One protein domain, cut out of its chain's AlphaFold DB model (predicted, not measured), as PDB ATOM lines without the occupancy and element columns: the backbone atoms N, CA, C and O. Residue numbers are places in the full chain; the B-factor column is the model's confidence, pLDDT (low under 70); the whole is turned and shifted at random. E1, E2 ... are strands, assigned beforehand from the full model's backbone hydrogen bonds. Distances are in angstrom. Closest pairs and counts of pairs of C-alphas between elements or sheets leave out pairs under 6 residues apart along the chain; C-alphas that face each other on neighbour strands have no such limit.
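What this domain is: This is residues 20 to 133 of the 239 residues of an uncharacterized protein of Shewanella sediminis (strain HAW-EB3) (UniProt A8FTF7). The domain is a sandwich, two four-stranded sheets face to face with their strands crossed at 45 degrees, E5 E2 E9 E10 on one side and the strongly twisted E4 E3 E7 E8 on the other. A small ribbon of E1 and E6 lies at one end of the long axis, and the link from E2 to E3 lies at the opposite end. The printed part has 114 residues, with no named helix and ten named strands, E1 to E10 in order along the chain; the class is all strand. The sheet E5 E2 E9 E10 is mixed, with E2 and E9 parallel, while E4 E3 E7 E8 is all antiparallel. The whole is compact, with a radius of gyration of the C-alphas of 13.9 A, and only just elongated, with spans of 46 by 31 by 23 A.

How they stand to each other: E1, residues 21 to 24, is the antiparallel neighbour of E6, residues 73 to 76, with N 22 and O 75 within hydrogen-bond range at 2.8 A. E1 runs on into E2, residues 27 to 33, across a break of 2 residues, at 53 degrees. E2 is an inner strand. Its antiparallel neighbour is the edge strand E5, residues 67 to 69, with N 28 and O 68 at 2.8 A. Its parallel neighbour is E9, residues 111 to 118, at 8 degrees, with N 31 and O 115 at 2.7 A. E9 and the other edge strand, E10, residues 126 to 131, form a hairpin, with N 114 and O 128 at 2.8 A. In the other sheet, E3, residues 43 to 50, and E4, residues 53 to 63, form a hairpin, with N 46 and O 59 at 2.8 A. E3 is also the antiparallel neighbour of E7, residues 80 to 89, with N 47 and O 86 at 2.8 A. E7 and E8, residues 95 to 105, form a hairpin, with N 85 and O 100 at 2.8 A. E4 and E8 are the edge strands. Between the sheets, the closest C-alphas of E2 and E4 are those of Asn 30 and Leu 62, 6.3 A apart, and those of E8 and E10 are Ser 98 and Thr 126, 6.2 A apart. E8 and E9 are near each other, with 5 pairs of C-alphas within 10 A. Among the pairs that stay apart are E4 and E10, and E2 and E8.

Where its parts are: E1 begins at C-alpha 21, at (-23.127, -32.757, -17.551), and spans 10.1 A. E2 spans 18.4 A, E3 23.9 A and E4 26.8 A; C-alpha 63, the last of E4, is at (5.139, -45.562, -17.260). E5 is the short strand of three residues, 7.0 A long, and E6 spans 10.7 A. E7 spans 29.1 A, E8 29.2 A and E9 22.8 A. E10 spans 16.4 A and ends at C-alpha 131, at (-6.728, -31.649, -29.203).

The domain as a whole: The two C-alphas farthest apart are those of Ser 20 and Thr 37, at 46.5 A, while the first and last printed C-alphas, Ser 20 and Leu 133, are 24.7 A apart. The printed part has no cut and no long link; the links E2 to E3, of 9 residues, and E9 to E10, of 7, are short, and the others are tight. The chain changes from one sheet of the sandwich to the other at the links E2 to E3, E4 to E5 and E8 to E9. The mean pLDDT of the printed part of this predicted model is 85.8; residues 34 to 41 and 119 to 124 are under 70.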
ATOM      1  N   SER A  20     -26.320 -29.130 -17.945       79.56
ATOM      2  CA  SER A  20     -25.753 -30.239 -18.702       79.56
ATOM      3  C   SER A  20     -24.510 -30.766 -17.995       79.56
ATOM      4  O   SER A  20     -23.697 -29.984 -17.495       79.56
ATOM      5  N   THR A  21     -24.363 -32.088 -17.965       87.44
ATOM      6  CA  THR A  21     -23.127 -32.757 -17.551       87.44
ATOM      7  C   THR A  21     -22.214 -32.884 -18.766       87.44
ATOM      8  O   THR A  21     -22.644 -33.394 -19.799       87.44
ATOM      9  N   HIS A  22     -20.970 -32.431 -18.636       90.75
ATOM     10  CA  HIS A  22     -19.922 -32.557 -19.646       90.75
ATOM     11  C   HIS A  22     -18.903 -33.577 -19.146       90.75
ATOM     12  O   HIS A  22     -18.276 -33.349 -18.112       90.75
ATOM     13  N   GLU A  23     -18.762 -34.698 -19.851       90.38
ATOM     14  CA  GLU A  23     -17.867 -35.806 -19.503       90.38
ATOM     15  C   GLU A  23     -16.825 -36.013 -20.609       90.38
ATOM     16  O   GLU A  23     -17.131 -35.897 -21.795       90.38
ATOM     17  N   PHE A  24     -15.594 -36.321 -20.209       91.88
ATOM     18  CA  PHE A  24     -14.423 -36.437 -21.066       91.88
ATOM     19  C   PHE A  24     -13.638 -37.701 -20.747       91.88
ATOM     20  O   PHE A  24     -13.598 -38.166 -19.607       91.88
ATOM     21  N   ARG A  25     -12.942 -38.196 -21.767       93.25
ATOM     22  CA  ARG A  25     -11.850 -39.160 -21.647       93.25
ATOM     23  C   ARG A  25     -10.675 -38.629 -22.445       93.25
ATOM     24  O   ARG A  25     -10.869 -38.054 -23.513       93.25
ATOM     25  N   ALA A  26      -9.473 -38.817 -21.930       94.44
ATOM     26  CA  ALA A  26      -8.254 -38.360 -22.577       94.44
ATOM     27  C   ALA A  26      -7.295 -39.525 -22.778       94.44
ATOM     28  O   ALA A  26      -7.299 -40.466 -21.990       94.44
ATOM     29  N   ASP A  27      -6.420 -39.421 -23.772       96.44
ATOM     30  CA  ASP A  27      -5.222 -40.256 -23.814       96.44
ATOM     31  C   ASP A  27      -4.077 -39.505 -23.135       96.44
ATOM     32  O   ASP A  27      -3.607 -38.478 -23.625       96.44
ATOM     33  N   VAL A  28      -3.627 -39.994 -21.986       95.81
ATOM     34  CA  VAL A  28      -2.491 -39.420 -21.267       95.81
ATOM     35  C   VAL A  28      -1.191 -40.086 -21.716       95.81
ATOM     36  O   VAL A  28      -1.135 -41.303 -21.894       95.81
ATOM     37  N   ILE A  29      -0.144 -39.281 -21.901       95.38
ATOM     38  CA  ILE A  29       1.211 -39.731 -22.228       95.38
ATOM     39  C   ILE A  29       2.160 -39.202 -21.154       95.38
ATOM     40  O   ILE A  29       2.249 -37.989 -20.946       95.38
ATOM     41  N   ASN A  30       2.878 -40.099 -20.475       91.94
ATOM     42  CA  ASN A  30       3.896 -39.700 -19.505       91.94
ATOM     43  C   ASN A  30       5.243 -39.479 -20.196       91.94
ATOM     44  O   ASN A  30       5.843 -40.402 -20.731       91.94
ATOM     45  N   LEU A  31       5.740 -38.252 -20.140       89.62
ATOM     46  CA  LEU A  31       7.043 -37.820 -20.640       89.62
ATOM     47  C   LEU A  31       7.872 -37.166 -19.523       89.62
ATOM     48  O   LEU A  31       8.865 -36.496 -19.803       89.62
ATOM     49  N   ILE A  32       7.483 -37.366 -18.261       86.38
ATOM     50  CA  ILE A  32       8.272 -36.980 -17.096       86.38
ATOM     51  C   ILE A  32       9.322 -38.060 -16.858       86.38
ATOM     52  O   ILE A  32       8.998 -39.209 -16.569       86.38
ATOM     53  N   SER A  33      10.589 -37.680 -16.978       77.81
ATOM     54  CA  SER A  33      11.718 -38.573 -16.712       77.81
ATOM     55  C   SER A  33      12.328 -38.319 -15.338       77.81
ATOM     56  O   SER A  33      12.541 -37.157 -14.967       77.81
ATOM     57  N   SER A  34      12.693 -39.394 -14.638       68.88
ATOM     58  CA  SER A  34      13.467 -39.344 -13.403       68.88
ATOM     59  C   SER A  34      14.969 -39.484 -13.652       68.88
ATOM     60  O   SER A  34      15.365 -40.442 -14.316       68.88
ATOM     61  N   PRO A  35      15.810 -38.562 -13.144       56.81
ATOM     62  CA  PRO A  35      17.255 -38.628 -13.322       56.81
ATOM     63  C   PRO A  35      17.943 -39.599 -12.352       56.81
ATOM     64  O   PRO A  35      19.083 -39.974 -12.603       56.81
ATOM     65  N   ASP A  36      17.273 -40.034 -11.278       54.12
ATOM     66  CA  ASP A  36      17.977 -40.622 -10.129       54.12
ATOM     67  C   ASP A  36      18.111 -42.147 -10.116       54.12
ATOM     68  O   ASP A  36      18.772 -42.646  -9.216       54.12
ATOM     69  N   THR A  37      17.546 -42.899 -11.072       47.28
ATOM     70  CA  THR A  37      17.943 -44.281 -11.456       47.28
ATOM     71  C   THR A  37      16.809 -44.970 -12.219       47.28
ATOM     72  O   THR A  37      15.733 -45.217 -11.679       47.28
ATOM     73  N   ALA A  38      17.096 -45.346 -13.467       49.88
ATOM     74  CA  ALA A  38      16.271 -46.151 -14.368       49.88
ATOM     75  C   ALA A  38      14.914 -45.539 -14.772       49.88
ATOM     76  O   ALA A  38      13.988 -45.392 -13.979       49.88
ATOM     77  N   ARG A  39      14.741 -45.332 -16.085       51.00
ATOM     78  CA  ARG A  39      13.452 -45.066 -16.760       51.00
ATOM     79  C   ARG A  39      12.274 -45.919 -16.251       51.00
ATOM     80  O   ARG A  39      11.139 -45.458 -16.297       51.00
ATOM     81  N   LEU A  40      12.546 -47.127 -15.741       49.28
ATOM     82  CA  LEU A  40      11.577 -48.056 -15.140       49.28
ATOM     83  C   LEU A  40      10.913 -47.539 -13.847       49.28
ATOM     84  O   LEU A  40       9.909 -48.104 -13.426       49.28
ATOM     85  N   ASN A  41      11.438 -46.469 -13.245       59.81
ATOM     86  CA  ASN A  41      10.934 -45.894 -11.998       59.81
ATOM     87  C   ASN A  41      10.214 -44.547 -12.190       59.81
ATOM     88  O   ASN A  41       9.809 -43.924 -11.217       59.81
ATOM     89  N   SER A  42      10.048 -44.058 -13.424       74.31
ATOM     90  CA  SER A  42       9.286 -42.823 -13.670       74.31
ATOM     91  C   SER A  42       7.831 -43.165 -13.950       74.31
ATOM     92  O   SER A  42       7.426 -43.289 -15.106       74.31
ATOM     93  N   LYS A  43       7.056 -43.346 -12.880       88.31
ATOM     94  CA  LYS A  43       5.606 -43.517 -12.957       88.31
ATOM     95  C   LYS A  43       4.902 -42.308 -12.390       88.31
ATOM     96  O   LYS A  43       5.314 -41.759 -11.368       88.31
ATOM     97  N   VAL A  44       3.848 -41.905 -13.084       90.25
ATOM     98  CA  VAL A  44       3.010 -40.802 -12.638       90.25
ATOM     99  C   VAL A  44       1.562 -41.231 -12.519       90.25
ATOM    100  O   VAL A  44       1.052 -42.023 -13.317       90.25
ATOM    101  N   ASP A  45       0.910 -40.638 -11.534       93.75
ATOM    102  CA  ASP A  45      -0.530 -40.662 -11.364       93.75
ATOM    103  C   ASP A  45      -1.077 -39.286 -11.755       93.75
ATOM    104  O   ASP A  45      -0.465 -38.247 -11.483       93.75
ATOM    105  N   LEU A  46      -2.231 -39.271 -12.412       96.00
ATOM    106  CA  LEU A  46      -2.930 -38.068 -12.828       96.00
ATOM    107  C   LEU A  46      -4.254 -37.973 -12.082       96.00
ATOM    108  O   LEU A  46      -5.091 -38.872 -12.152       96.00
ATOM    109  N   PHE A  47      -4.451 -36.837 -11.433       95.88
ATOM    110  CA  PHE A  47      -5.657 -36.497 -10.703       95.88
ATOM    111  C   PHE A  47      -6.331 -35.280 -11.322       95.88
ATOM    112  O   PHE A  47      -5.679 -34.431 -11.932       95.88
ATOM    113  N   TYR A  48      -7.636 -35.185 -11.119       94.75
ATOM    114  CA  TYR A  48      -8.476 -34.076 -11.540       94.75
ATOM    115  C   TYR A  48      -9.300 -33.556 -10.360       94.75
ATOM    116  O   TYR A  48      -9.782 -34.331  -9.540       94.75
ATOM    117  N   LYS A  49      -9.485 -32.237 -10.301       93.00
ATOM    118  CA  LYS A  49     -10.346 -31.533  -9.352       93.00
ATOM    119  C   LYS A  49     -11.066 -30.377 -10.048       93.00
ATOM    120  O   LYS A  49     -10.512 -29.715 -10.929       93.00
ATOM    121  N   ASN A  50     -12.283 -30.077  -9.600       90.75
ATOM    122  CA  ASN A  50     -13.028 -28.885 -10.006       90.75
ATOM    123  C   ASN A  50     -13.938 -28.397  -8.867       90.75
ATOM    124  O   ASN A  50     -14.065 -29.050  -7.834       90.75
ATOM    125  N   ALA A  51     -14.563 -27.232  -9.018       83.81
ATOM    126  CA  ALA A  51     -15.515 -26.706  -8.050       83.81
ATOM    127  C   ALA A  51     -16.638 -27.722  -7.760       83.81
ATOM    128  O   ALA A  51     -17.342 -28.158  -8.669       83.81
ATOM    129  N   GLY A  52     -16.798 -28.090  -6.485       82.44
ATOM    130  CA  GLY A  52     -17.805 -29.059  -6.037       82.44
ATOM    131  C   GLY A  52     -17.482 -30.526  -6.343       82.44
ATOM    132  O   GLY A  52     -18.343 -31.375  -6.132       82.44
ATOM    133  N   ILE A  53     -16.275 -30.829  -6.831       85.44
ATOM    134  CA  ILE A  53     -15.786 -32.190  -7.070       85.44
ATOM    135  C   ILE A  53     -14.471 -32.347  -6.308       85.44
ATOM    136  O   ILE A  53     -13.539 -31.562  -6.504       85.44
ATOM    137  N   ASP A  54     -14.400 -33.346  -5.432       91.44
ATOM    138  CA  ASP A  54     -13.158 -33.688  -4.743       91.44
ATOM    139  C   ASP A  54     -12.089 -34.166  -5.734       91.44
ATOM    140  O   ASP A  54     -12.364 -34.423  -6.903       91.44
ATOM    141  N   GLU A  55     -10.833 -34.232  -5.299       93.88
ATOM    142  CA  GLU A  55      -9.771 -34.733  -6.168       93.88
ATOM    143  C   GLU A  55     -10.005 -36.221  -6.491       93.88
ATOM    144  O   GLU A  55     -10.169 -37.041  -5.590       93.88
ATOM    145  N   VAL A  56     -10.013 -36.565  -7.779       94.12
ATOM    146  CA  VAL A  56     -10.241 -37.926  -8.283       94.12
ATOM    147  C   VAL A  56      -9.047 -38.368  -9.120       94.12
ATOM    148  O   VAL A  56      -8.572 -37.616  -9.969       94.12
ATOM    149  N   GLU A  57      -8.576 -39.596  -8.910       95.94
ATOM    150  CA  GLU A  57      -7.570 -40.223  -9.772       95.94
ATOM    151  C   GLU A  57      -8.192 -40.597 -11.122       95.94
ATOM    152  O   GLU A  57      -9.178 -41.336 -11.188       95.94
ATOM    153  N   ILE A  58      -7.609 -40.093 -12.210       95.88
ATOM    154  CA  ILE A  58      -8.082 -40.345 -13.577       95.88
ATOM    155  C   ILE A  58      -7.125 -41.203 -14.404       95.88
ATOM    156  O   ILE A  58      -7.525 -41.770 -15.418       95.88
ATOM    157  N   ALA A  59      -5.877 -41.355 -13.966       95.88
ATOM    158  CA  ALA A  59      -4.963 -42.379 -14.452       95.88
ATOM    159  C   ALA A  59      -3.908 -42.677 -13.383       95.88
ATOM    160  O   ALA A  59      -3.427 -41.757 -12.734       95.88
ATOM    161  N   SER A  60      -3.505 -43.937 -13.252       93.88
ATOM    162  CA  SER A  60      -2.443 -44.351 -12.330       93.88
ATOM    163  C   SER A  60      -1.379 -45.213 -12.981       93.88
ATOM    164  O   SER A  60      -1.637 -45.905 -13.980       93.88
ATOM    165  N   ASN A  61      -0.205 -45.195 -12.345       91.56
ATOM    166  CA  ASN A  61       0.972 -45.992 -12.658       91.56
ATOM    167  C   ASN A  61       1.385 -45.879 -14.128       91.56
ATOM    168  O   ASN A  61       1.690 -46.885 -14.768       91.56
ATOM    169  N   LEU A  62       1.343 -44.668 -14.688       92.19
ATOM    170  CA  LEU A  62       1.666 -44.455 -16.091       92.19
ATOM    171  C   LEU A  62       3.181 -44.433 -16.295       92.19
ATOM    172  O   LEU A  62       3.850 -43.485 -15.882       92.19
ATOM    173  N   ASP A  63       3.713 -45.465 -16.946       90.31
ATOM    174  CA  ASP A  63       5.139 -45.562 -17.260       90.31
ATOM    175  C   ASP A  63       5.593 -44.496 -18.264       90.31
ATOM    176  O   ASP A  63       4.834 -44.032 -19.121       90.31
ATOM    177  N   TYR A  64       6.878 -44.157 -18.204       88.25
ATOM    178  CA  TYR A  64       7.521 -43.259 -19.157       88.25
ATOM    179  C   TYR A  64       7.332 -43.714 -20.618       88.25
ATOM    180  O   TYR A  64       7.525 -44.878 -20.966       88.25
ATOM    181  N   GLN A  65       6.976 -42.760 -21.480       89.25
ATOM    182  CA  GLN A  65       6.611 -42.900 -22.894       89.25
ATOM    183  C   GLN A  65       5.376 -43.763 -23.185       89.25
ATOM    184  O   GLN A  65       5.038 -43.939 -24.359       89.25
ATOM    185  N   GLN A  66       4.657 -44.263 -22.176       91.00
ATOM    186  CA  GLN A  66       3.408 -44.980 -22.416       91.00
ATOM    187  C   GLN A  66       2.229 -44.032 -22.616       91.00
ATOM    188  O   GLN A  66       2.127 -42.981 -21.982       91.00
ATOM    189  N   LYS A  67       1.316 -44.464 -23.494       94.19
ATOM    190  CA  LYS A  67      -0.015 -43.890 -23.677       94.19
ATOM    191  C   LYS A  67      -1.034 -44.746 -22.930       94.19
ATOM    192  O   LYS A  67      -1.044 -45.963 -23.103       94.19
ATOM    193  N   LYS A  68      -1.922 -44.114 -22.168       95.31
ATOM    194  CA  LYS A  68      -3.048 -44.776 -21.497       95.31
ATOM    195  C   LYS A  68      -4.278 -43.884 -21.552       95.31
ATOM    196  O   LYS A  68      -4.163 -42.678 -21.367       95.31
ATOM    197  N   SER A  69      -5.451 -44.462 -21.771       95.19
ATOM    198  CA  SER A  69      -6.695 -43.700 -21.673       95.19
ATOM    199  C   SER A  69      -7.073 -43.484 -20.206       95.19
ATOM    200  O   SER A  69      -6.936 -44.391 -19.381       95.19
ATOM    201  N   THR A  70      -7.539 -42.286 -19.875       95.06
ATOM    202  CA  THR A  70      -8.014 -41.949 -18.532       95.06
ATOM    203  C   THR A  70      -9.366 -42.600 -18.243       95.06
ATOM    204  O   THR A  70     -10.124 -42.944 -19.157       95.06
ATOM    205  N   SER A  71      -9.722 -42.700 -16.962       94.62
ATOM    206  CA  SER A  71     -11.127 -42.824 -16.576       94.62
ATOM    207  C   SER A  71     -11.907 -41.566 -16.996       94.62
ATOM    208  O   SER A  71     -11.325 -40.544 -17.383       94.62
ATOM    209  N   SER A  72     -13.237 -41.660 -16.977       92.44
ATOM    210  CA  SER A  72     -14.102 -40.522 -17.277       92.44
ATOM    211  C   SER A  72     -13.976 -39.439 -16.202       92.44
ATOM    212  O   SER A  72     -14.024 -39.731 -15.009       92.44
ATOM    213  N   PHE A  73     -13.887 -38.181 -16.624       92.75
ATOM    214  CA  PHE A  73     -13.915 -37.016 -15.739       92.75
ATOM    215  C   PHE A  73     -14.721 -35.885 -16.366       92.75
ATOM    216  O   PHE A  73     -14.958 -35.876 -17.570       92.75
ATOM    217  N   GLY A  74     -15.176 -34.920 -15.572       90.81
ATOM    218  CA  GLY A  74     -16.095 -33.919 -16.093       90.81
ATOM    219  C   GLY A  74     -16.658 -32.973 -15.055       90.81
ATOM    220  O   GLY A  74     -16.240 -32.970 -13.896       90.81
ATOM    221  N   TRP A  75     -17.612 -32.153 -15.480       91.56
ATOM    222  CA  TRP A  75     -18.307 -31.209 -14.614       91.56
ATOM    223  C   TRP A  75     -19.748 -30.998 -15.067       91.56
ATOM    224  O   TRP A  75     -20.128 -31.304 -16.195       91.56
ATOM    225  N   LYS A  76     -20.561 -30.440 -14.177       90.12
ATOM    226  CA  LYS A  76     -21.941 -30.056 -14.462       90.12
ATOM    227  C   LYS A  76     -22.040 -28.532 -14.515       90.12
ATOM    228  O   LYS A  76     -21.535 -27.864 -13.617       90.12
ATOM    229  N   GLY A  77     -22.670 -27.979 -15.553       87.19
ATOM    230  CA  GLY A  77     -22.840 -26.530 -15.713       87.19
ATOM    231  C   GLY A  77     -22.498 -26.025 -17.113       87.19
ATOM    232  O   GLY A  77     -22.911 -26.618 -18.110       87.19
ATOM    233  N   LEU A  78     -21.769 -24.907 -17.182       89.38
ATOM    234  CA  LEU A  78     -21.466 -24.213 -18.437       89.38
ATOM    235  C   LEU A  78     -20.617 -25.072 -19.393       89.38
ATOM    236  O   LEU A  78     -19.798 -25.853 -18.923       89.38
ATOM    237  N   PRO A  79     -20.733 -24.899 -20.724       88.81
ATOM    238  CA  PRO A  79     -19.918 -25.617 -21.718       88.81
ATOM    239  C   PRO A  79     -18.405 -25.390 -21.616       88.81
ATOM    240  O   PRO A  79     -17.635 -26.129 -22.229       88.81
ATOM    241  N   LYS A  80     -17.971 -24.376 -20.859       91.38
ATOM    242  CA  LYS A  80     -16.565 -24.103 -20.574       91.38
ATOM    243  C   LYS A  80     -16.301 -24.082 -19.076       91.38
ATOM    244  O   LYS A  80     -17.085 -23.499 -18.328       91.38
ATOM    245  N   ALA A  81     -15.189 -24.672 -18.654       90.75
ATOM    246  CA  ALA A  81     -14.743 -24.651 -17.267       90.75
ATOM    247  C   ALA A  81     -13.221 -24.761 -17.162       90.75
ATOM    248  O   ALA A  81     -12.569 -25.351 -18.018       90.75
ATOM    249  N   ASN A  82     -12.668 -24.226 -16.074       91.44
ATOM    250  CA  ASN A  82     -11.271 -24.425 -15.716       91.44
ATOM    251  C   ASN A  82     -11.145 -25.672 -14.846       91.44
ATOM    252  O   ASN A  82     -11.683 -25.720 -13.742       91.44
ATOM    253  N   LEU A  83     -10.435 -26.670 -15.353       92.12
ATOM    254  CA  LEU A  83     -10.190 -27.932 -14.672       92.12
ATOM    255  C   LEU A  83      -8.791 -27.915 -14.062       92.12
ATOM    256  O   LEU A  83      -7.836 -27.491 -14.717       92.12
ATOM    257  N   ILE A  84      -8.671 -28.367 -12.817       95.25
ATOM    258  CA  ILE A  84      -7.393 -28.456 -12.112       95.25
ATOM    259  C   ILE A  84      -6.907 -29.895 -12.214       95.25
ATOM    260  O   ILE A  84      -7.622 -30.819 -11.839       95.25
ATOM    261  N   PHE A  85      -5.686 -30.079 -12.698       95.75
ATOM    262  CA  PHE A  85      -5.035 -31.377 -12.778       95.75
ATOM    263  C   PHE A  85      -3.808 -31.405 -11.883       95.75
ATOM    264  O   PHE A  85      -3.013 -30.463 -11.893       95.75
ATOM    265  N   THR A  86      -3.631 -32.506 -11.165       94.81
ATOM    266  CA  THR A  86      -2.450 -32.753 -10.337       94.81
ATOM    267  C   THR A  86      -1.727 -33.980 -10.870       94.81
ATOM    268  O   THR A  86      -2.318 -35.052 -10.970       94.81
ATOM    269  N   ILE A  87      -0.447 -33.837 -11.196       92.81
ATOM    270  CA  ILE A  87       0.437 -34.965 -11.494       92.81
ATOM    271  C   ILE A  87       1.158 -35.321 -10.197       92.81
ATOM    272  O   ILE A  87       1.690 -34.426  -9.535       92.81
ATOM    273  N   LYS A  88       1.199 -36.602  -9.836       91.25
ATOM    274  CA  LYS A  88       1.874 -37.098  -8.633       91.25
ATOM    275  C   LYS A  88       2.848 -38.223  -8.974       91.25
ATOM    276  O   LYS A  88       2.679 -38.905  -9.981       91.25
ATOM    277  N   ASP A  89       3.876 -38.384  -8.149       88.31
ATOM    278  CA  ASP A  89       4.857 -39.467  -8.255       88.31
ATOM    279  C   ASP A  89       4.258 -40.765  -7.703       88.31
ATOM    280  O   ASP A  89       4.011 -40.854  -6.497       88.31
ATOM    281  N   SER A  90       4.045 -41.770  -8.556       87.81
ATOM    282  CA  SER A  90       3.409 -43.024  -8.132       87.81
ATOM    283  C   SER A  90       4.244 -43.811  -7.111       87.81
ATOM    284  O   SER A  90       3.691 -44.615  -6.365       87.81
ATOM    285  N   TYR A  91       5.566 -43.613  -7.054       82.06
ATOM    286  CA  TYR A  91       6.454 -44.360  -6.154       82.06
ATOM    287  C   TYR A  91       6.681 -43.661  -4.815       82.06
ATOM    288  O   TYR A  91       6.849 -44.324  -3.792       82.06
ATOM    289  N   ASN A  92       6.680 -42.329  -4.794       74.31
ATOM    290  CA  ASN A  92       7.012 -41.552  -3.602       74.31
ATOM    291  C   ASN A  92       5.762 -41.051  -2.861       74.31
ATOM    292  O   ASN A  92       5.527 -39.843  -2.779       74.31
ATOM    293  N   ASN A  93       4.934 -41.975  -2.355       77.50
ATOM    294  CA  ASN A  93       3.697 -41.673  -1.611       77.50
ATOM    295  C   ASN A  93       2.776 -40.656  -2.315       77.50
ATOM    296  O   ASN A  93       2.131 -39.844  -1.650       77.50
ATOM    297  N   GLN A  94       2.743 -40.652  -3.652       82.44
ATOM    298  CA  GLN A  94       1.983 -39.670  -4.429       82.44
ATOM    299  C   GLN A  94       2.375 -38.219  -4.109       82.44
ATOM    300  O   GLN A  94       1.532 -37.325  -4.046       82.44
ATOM    301  N   SER A  95       3.669 -37.952  -3.918       86.94
ATOM    302  CA  SER A  95       4.156 -36.576  -3.795       86.94
ATOM    303  C   SER A  95       3.756 -35.752  -5.026       86.94
ATOM    304  O   SER A  95       3.844 -36.221  -6.164       86.94
ATOM    305  N   VAL A  96       3.269 -34.527  -4.805       89.00
ATOM    306  CA  VAL A  96       2.792 -33.665  -5.892       89.00
ATOM    307  C   VAL A  96       3.965 -33.246  -6.771       89.00
ATOM    308  O   VAL A  96       4.904 -32.592  -6.318       89.00
ATOM    309  N   LEU A  97       3.887 -33.606  -8.050       86.25
ATOM    310  CA  LEU A  97       4.873 -33.245  -9.056       86.25
ATOM    311  C   LEU A  97       4.545 -31.906  -9.717       86.25
ATOM    312  O   LEU A  97       5.462 -31.123  -9.970       86.25
ATOM    313  N   SER A  98       3.267 -31.668 -10.021       89.00
ATOM    314  CA  SER A  98       2.767 -30.439 -10.644       89.00
ATOM    315  C   SER A  98       1.265 -30.288 -10.432       89.00
ATOM    316  O   SER A  98       0.545 -31.286 -10.403       89.00
ATOM    317  N   THR A  99       0.790 -29.045 -10.372       92.19
ATOM    318  CA  THR A  99      -0.631 -28.706 -10.475       92.19
ATOM    319  C   THR A  99      -0.815 -27.709 -11.612       92.19
ATOM    320  O   THR A  99      -0.148 -26.678 -11.652       92.19
ATOM    321  N   THR A 100      -1.708 -28.019 -12.550       92.75
ATOM    322  CA  THR A 100      -1.990 -27.186 -13.724       92.75
ATOM    323  C   THR A 100      -3.491 -26.961 -13.851       92.75
ATOM    324  O   THR A 100      -4.268 -27.911 -13.826       92.75
ATOM    325  N   THR A 101      -3.894 -25.707 -14.035       92.94
ATOM    326  CA  THR A 101      -5.272 -25.348 -14.383       92.94
ATOM    327  C   THR A 101      -5.376 -25.172 -15.894       92.94
ATOM    328  O   THR A 101      -4.576 -24.444 -16.478       92.94
ATOM    329  N   MET A 102      -6.353 -25.818 -16.526       92.31
ATOM    330  CA  MET A 102      -6.582 -25.742 -17.972       92.31
ATOM    331  C   MET A 102      -8.046 -25.440 -18.281       92.31
ATOM    332  O   MET A 102      -8.941 -26.037 -17.685       92.31
ATOM    333  N   GLU A 103      -8.288 -24.561 -19.254       91.88
ATOM    334  CA  GLU A 103      -9.636 -24.332 -19.777       91.88
ATOM    335  C   GLU A 103     -10.066 -25.515 -20.655       91.88
ATOM    336  O   GLU A 103      -9.356 -25.959 -21.564       91.88
ATOM    337  N   PHE A 104     -11.258 -26.028 -20.381       91.00
ATOM    338  CA  PHE A 104     -11.926 -27.047 -21.167       91.00
ATOM    339  C   PHE A 104     -13.178 -26.474 -21.810       91.00
ATOM    340  O   PHE A 104     -13.877 -25.659 -21.219       91.00
ATOM    341  N   ASN A 105     -13.452 -26.938 -23.025       90.12
ATOM    342  CA  ASN A 105     -14.649 -26.635 -23.790       90.12
ATOM    343  C   ASN A 105     -15.254 -27.967 -24.235       90.12
ATOM    344  O   ASN A 105     -14.554 -28.774 -24.855       90.12
ATOM    345  N   SER A 106     -16.531 -28.192 -23.932       87.94
ATOM    346  CA  SER A 106     -17.231 -29.435 -24.265       87.94
ATOM    347  C   SER A 106     -17.345 -29.705 -25.767       87.94
ATOM    348  O   SER A 106     -17.535 -30.851 -26.159       87.94
ATOM    349  N   ALA A 107     -17.128 -28.697 -26.617       88.62
ATOM    350  CA  ALA A 107     -17.052 -28.865 -28.068       88.62
ATOM    351  C   ALA A 107     -15.782 -29.594 -28.559       88.62
ATOM    352  O   ALA A 107     -15.704 -29.944 -29.730       88.62
ATOM    353  N   GLN A 108     -14.775 -29.809 -27.702       85.31
ATOM    354  CA  GLN A 108     -13.518 -30.478 -28.067       85.31
ATOM    355  C   GLN A 108     -13.220 -31.635 -27.102       85.31
ATOM    356  O   GLN A 108     -12.308 -31.522 -26.277       85.31
ATOM    357  N   PRO A 109     -13.995 -32.735 -27.159       84.94
ATOM    358  CA  PRO A 109     -13.936 -33.777 -26.140       84.94
ATOM    359  C   PRO A 109     -12.759 -34.747 -26.303       84.94
ATOM    360  O   PRO A 109     -12.419 -35.437 -25.349       84.94
ATOM    361  N   ASN A 110     -12.129 -34.787 -27.480       90.62
ATOM    362  CA  ASN A 110     -11.056 -35.726 -27.805       90.62
ATOM    363  C   ASN A 110      -9.697 -35.018 -27.798       90.62
ATOM    364  O   ASN A 110      -9.443 -34.113 -28.596       90.62
ATOM    365  N   PHE A 111      -8.807 -35.417 -26.894       94.50
ATOM    366  CA  PHE A 111      -7.493 -34.793 -26.738       94.50
ATOM    367  C   PHE A 111      -6.497 -35.742 -26.069       94.50
ATOM    368  O   PHE A 111      -6.865 -36.721 -25.412       94.50
ATOM    369  N   PHE A 112      -5.221 -35.418 -26.234       95.88
ATOM    370  CA  PHE A 112      -4.133 -35.947 -25.433       95.88
ATOM    371  C   PHE A 112      -3.828 -35.034 -24.247       95.88
ATOM    372  O   PHE A 112      -3.975 -33.811 -24.337       95.88
ATOM    373  N   LEU A 113      -3.330 -35.633 -23.168       95.75
ATOM    374  CA  LEU A 113      -2.702 -34.942 -22.046       95.75
ATOM    375  C   LEU A 113      -1.244 -35.397 -21.932       95.75
ATOM    376  O   LEU A 113      -0.966 -36.547 -21.611       95.75
ATOM    377  N   LEU A 114      -0.302 -34.501 -22.205       94.81
ATOM    378  CA  LEU A 114       1.130 -34.781 -22.155       94.81
ATOM    379  C   LEU A 114       1.677 -34.296 -20.816       94.81
ATOM    380  O   LEU A 114       1.775 -33.091 -20.582       94.81
ATOM    381  N   ALA A 115       2.022 -35.232 -19.936       91.94
ATOM    382  CA  ALA A 115       2.748 -34.937 -18.707       91.94
ATOM    383  C   ALA A 115       4.233 -34.803 -19.056       91.94
ATOM    384  O   ALA A 115       4.852 -35.783 -19.446       91.94
ATOM    385  N   MET A 116       4.811 -33.610 -18.952       88.31
ATOM    386  CA  MET A 116       6.164 -33.313 -19.444       88.31
ATOM    387  C   MET A 116       7.020 -32.698 -18.345       88.31
ATOM    388  O   MET A 116       6.506 -31.979 -17.486       88.31
ATOM    389  N   GLY A 117       8.331 -32.927 -18.381       78.81
ATOM    390  CA  GLY A 117       9.277 -32.312 -17.449       78.81
ATOM    391  C   GLY A 117      10.364 -33.264 -16.962       78.81
ATOM    392  O   GLY A 117      10.464 -34.409 -17.400       78.81
ATOM    393  N   LYS A 118      11.151 -32.785 -16.001       71.00
ATOM    394  CA  LYS A 118      12.165 -33.558 -15.274       71.00
ATOM    395  C   LYS A 118      11.757 -33.710 -13.814       71.00
ATOM    396  O   LYS A 118      11.135 -32.808 -13.247       71.00
ATOM    397  N   THR A 119      12.088 -34.829 -13.166       57.12
ATOM    398  CA  THR A 119      11.839 -34.951 -11.718       57.12
ATOM    399  C   THR A 119      12.887 -34.258 -10.841       57.12
ATOM    400  O   THR A 119      12.605 -34.067  -9.665       57.12
ATOM    401  N   SER A 120      14.025 -33.781 -11.351       56.31
ATOM    402  CA  SER A 120      14.957 -32.975 -10.544       56.31
ATOM    403  C   SER A 120      15.271 -31.623 -11.188       56.31
ATOM    404  O   SER A 120      15.276 -31.485 -12.410       56.31
ATOM    405  N   GLY A 121      15.511 -30.614 -10.343       54.12
ATOM    406  CA  GLY A 121      15.853 -29.250 -10.752       54.12
ATOM    407  C   GLY A 121      14.682 -28.261 -10.764       54.12
ATOM    408  O   GLY A 121      13.564 -28.567 -10.359       54.12
ATOM    409  N   LEU A 122      14.971 -27.036 -11.214       44.94
ATOM    410  CA  LEU A 122      14.020 -25.917 -11.325       44.94
ATOM    411  C   LEU A 122      13.111 -26.013 -12.568       44.94
ATOM    412  O   LEU A 122      12.307 -25.113 -12.821       44.94
ATOM    413  N   GLU A 123      13.248 -27.070 -13.372       56.06
ATOM    414  CA  GLU A 123      12.475 -27.254 -14.598       56.06
ATOM    415  C   GLU A 123      11.028 -27.643 -14.266       56.06
ATOM    416  O   GLU A 123      10.754 -28.635 -13.588       56.06
ATOM    417  N   LYS A 124      10.074 -26.831 -14.736       62.91
ATOM    418  CA  LYS A 124       8.651 -27.015 -14.442       62.91
ATOM    419  C   LYS A 124       8.137 -28.303 -15.080       62.91
ATOM    420  O   LYS A 124       8.069 -28.419 -16.301       62.91
ATOM    421  N   ARG A 125       7.683 -29.234 -14.243       81.12
ATOM    422  CA  ARG A 125       6.786 -30.315 -14.664       81.12
ATOM    423  C   ARG A 125       5.436 -29.707 -15.015       81.12
ATOM    424  O   ARG A 125       4.898 -28.903 -14.251       81.12
ATOM    425  N   THR A 126       4.895 -30.064 -16.168       86.00
ATOM    426  CA  THR A 126       3.676 -29.463 -16.712       86.00
ATOM    427  C   THR A 126       2.763 -30.527 -17.294       86.00
ATOM    428  O   THR A 126       3.200 -31.632 -17.615       86.00
ATOM    429  N   LEU A 127       1.490 -30.174 -17.425       91.62
ATOM    430  CA  LEU A 127       0.527 -30.925 -18.209       91.62
ATOM    431  C   LEU A 127       0.126 -30.068 -19.405       91.62
ATOM    432  O   LEU A 127      -0.287 -28.922 -19.230       91.62
ATOM    433  N   HIS A 128       0.254 -30.612 -20.609       91.88
ATOM    434  CA  HIS A 128      -0.122 -29.916 -21.834       91.88
ATOM    435  C   HIS A 128      -1.206 -30.679 -22.574       91.88
ATOM    436  O   HIS A 128      -1.128 -31.894 -22.745       91.88
ATOM    437  N   ARG A 129      -2.228 -29.955 -23.021       93.62
ATOM    438  CA  ARG A 129      -3.348 -30.514 -23.766       93.62
ATOM    439  C   ARG A 129      -3.126 -30.331 -25.262       93.62
ATOM    440  O   ARG A 129      -2.908 -29.211 -25.710       93.62
ATOM    441  N   ILE A 130      -3.306 -31.406 -26.026       94.06
ATOM    442  CA  ILE A 130      -3.314 -31.376 -27.494       94.06
ATOM    443  C   ILE A 130      -4.637 -31.959 -27.978       94.06
ATOM    444  O   ILE A 130      -4.903 -33.140 -27.781       94.06
ATOM    445  N   ASN A 131      -5.480 -31.151 -28.619       93.00
ATOM    446  CA  ASN A 131      -6.728 -31.649 -29.203       93.00
ATOM    447  C   ASN A 131      -6.435 -32.627 -30.338       93.00
ATOM    448  O   ASN A 131      -5.600 -32.322 -31.194       93.00
ATOM    449  N   LYS A 132      -7.126 -33.770 -30.352       92.75
ATOM    450  CA  LYS A 132      -7.074 -34.719 -31.466       92.75
ATOM    451  C   LYS A 132      -7.703 -34.092 -32.711       92.75
ATOM    452  O   LYS A 132      -8.544 -33.197 -32.604       92.75
ATOM    453  N   LEU A 133      -7.237 -34.511 -33.877       90.25
ATOM    454  CA  LEU A 133      -7.711 -34.033 -35.162       90.25
ATOM    455  C   LEU A 133      -9.105 -34.590 -35.434       90.25
ATOM    456  O   LEU A 133      -9.294 -35.801 -35.500       90.25
TER     457      LEU A 133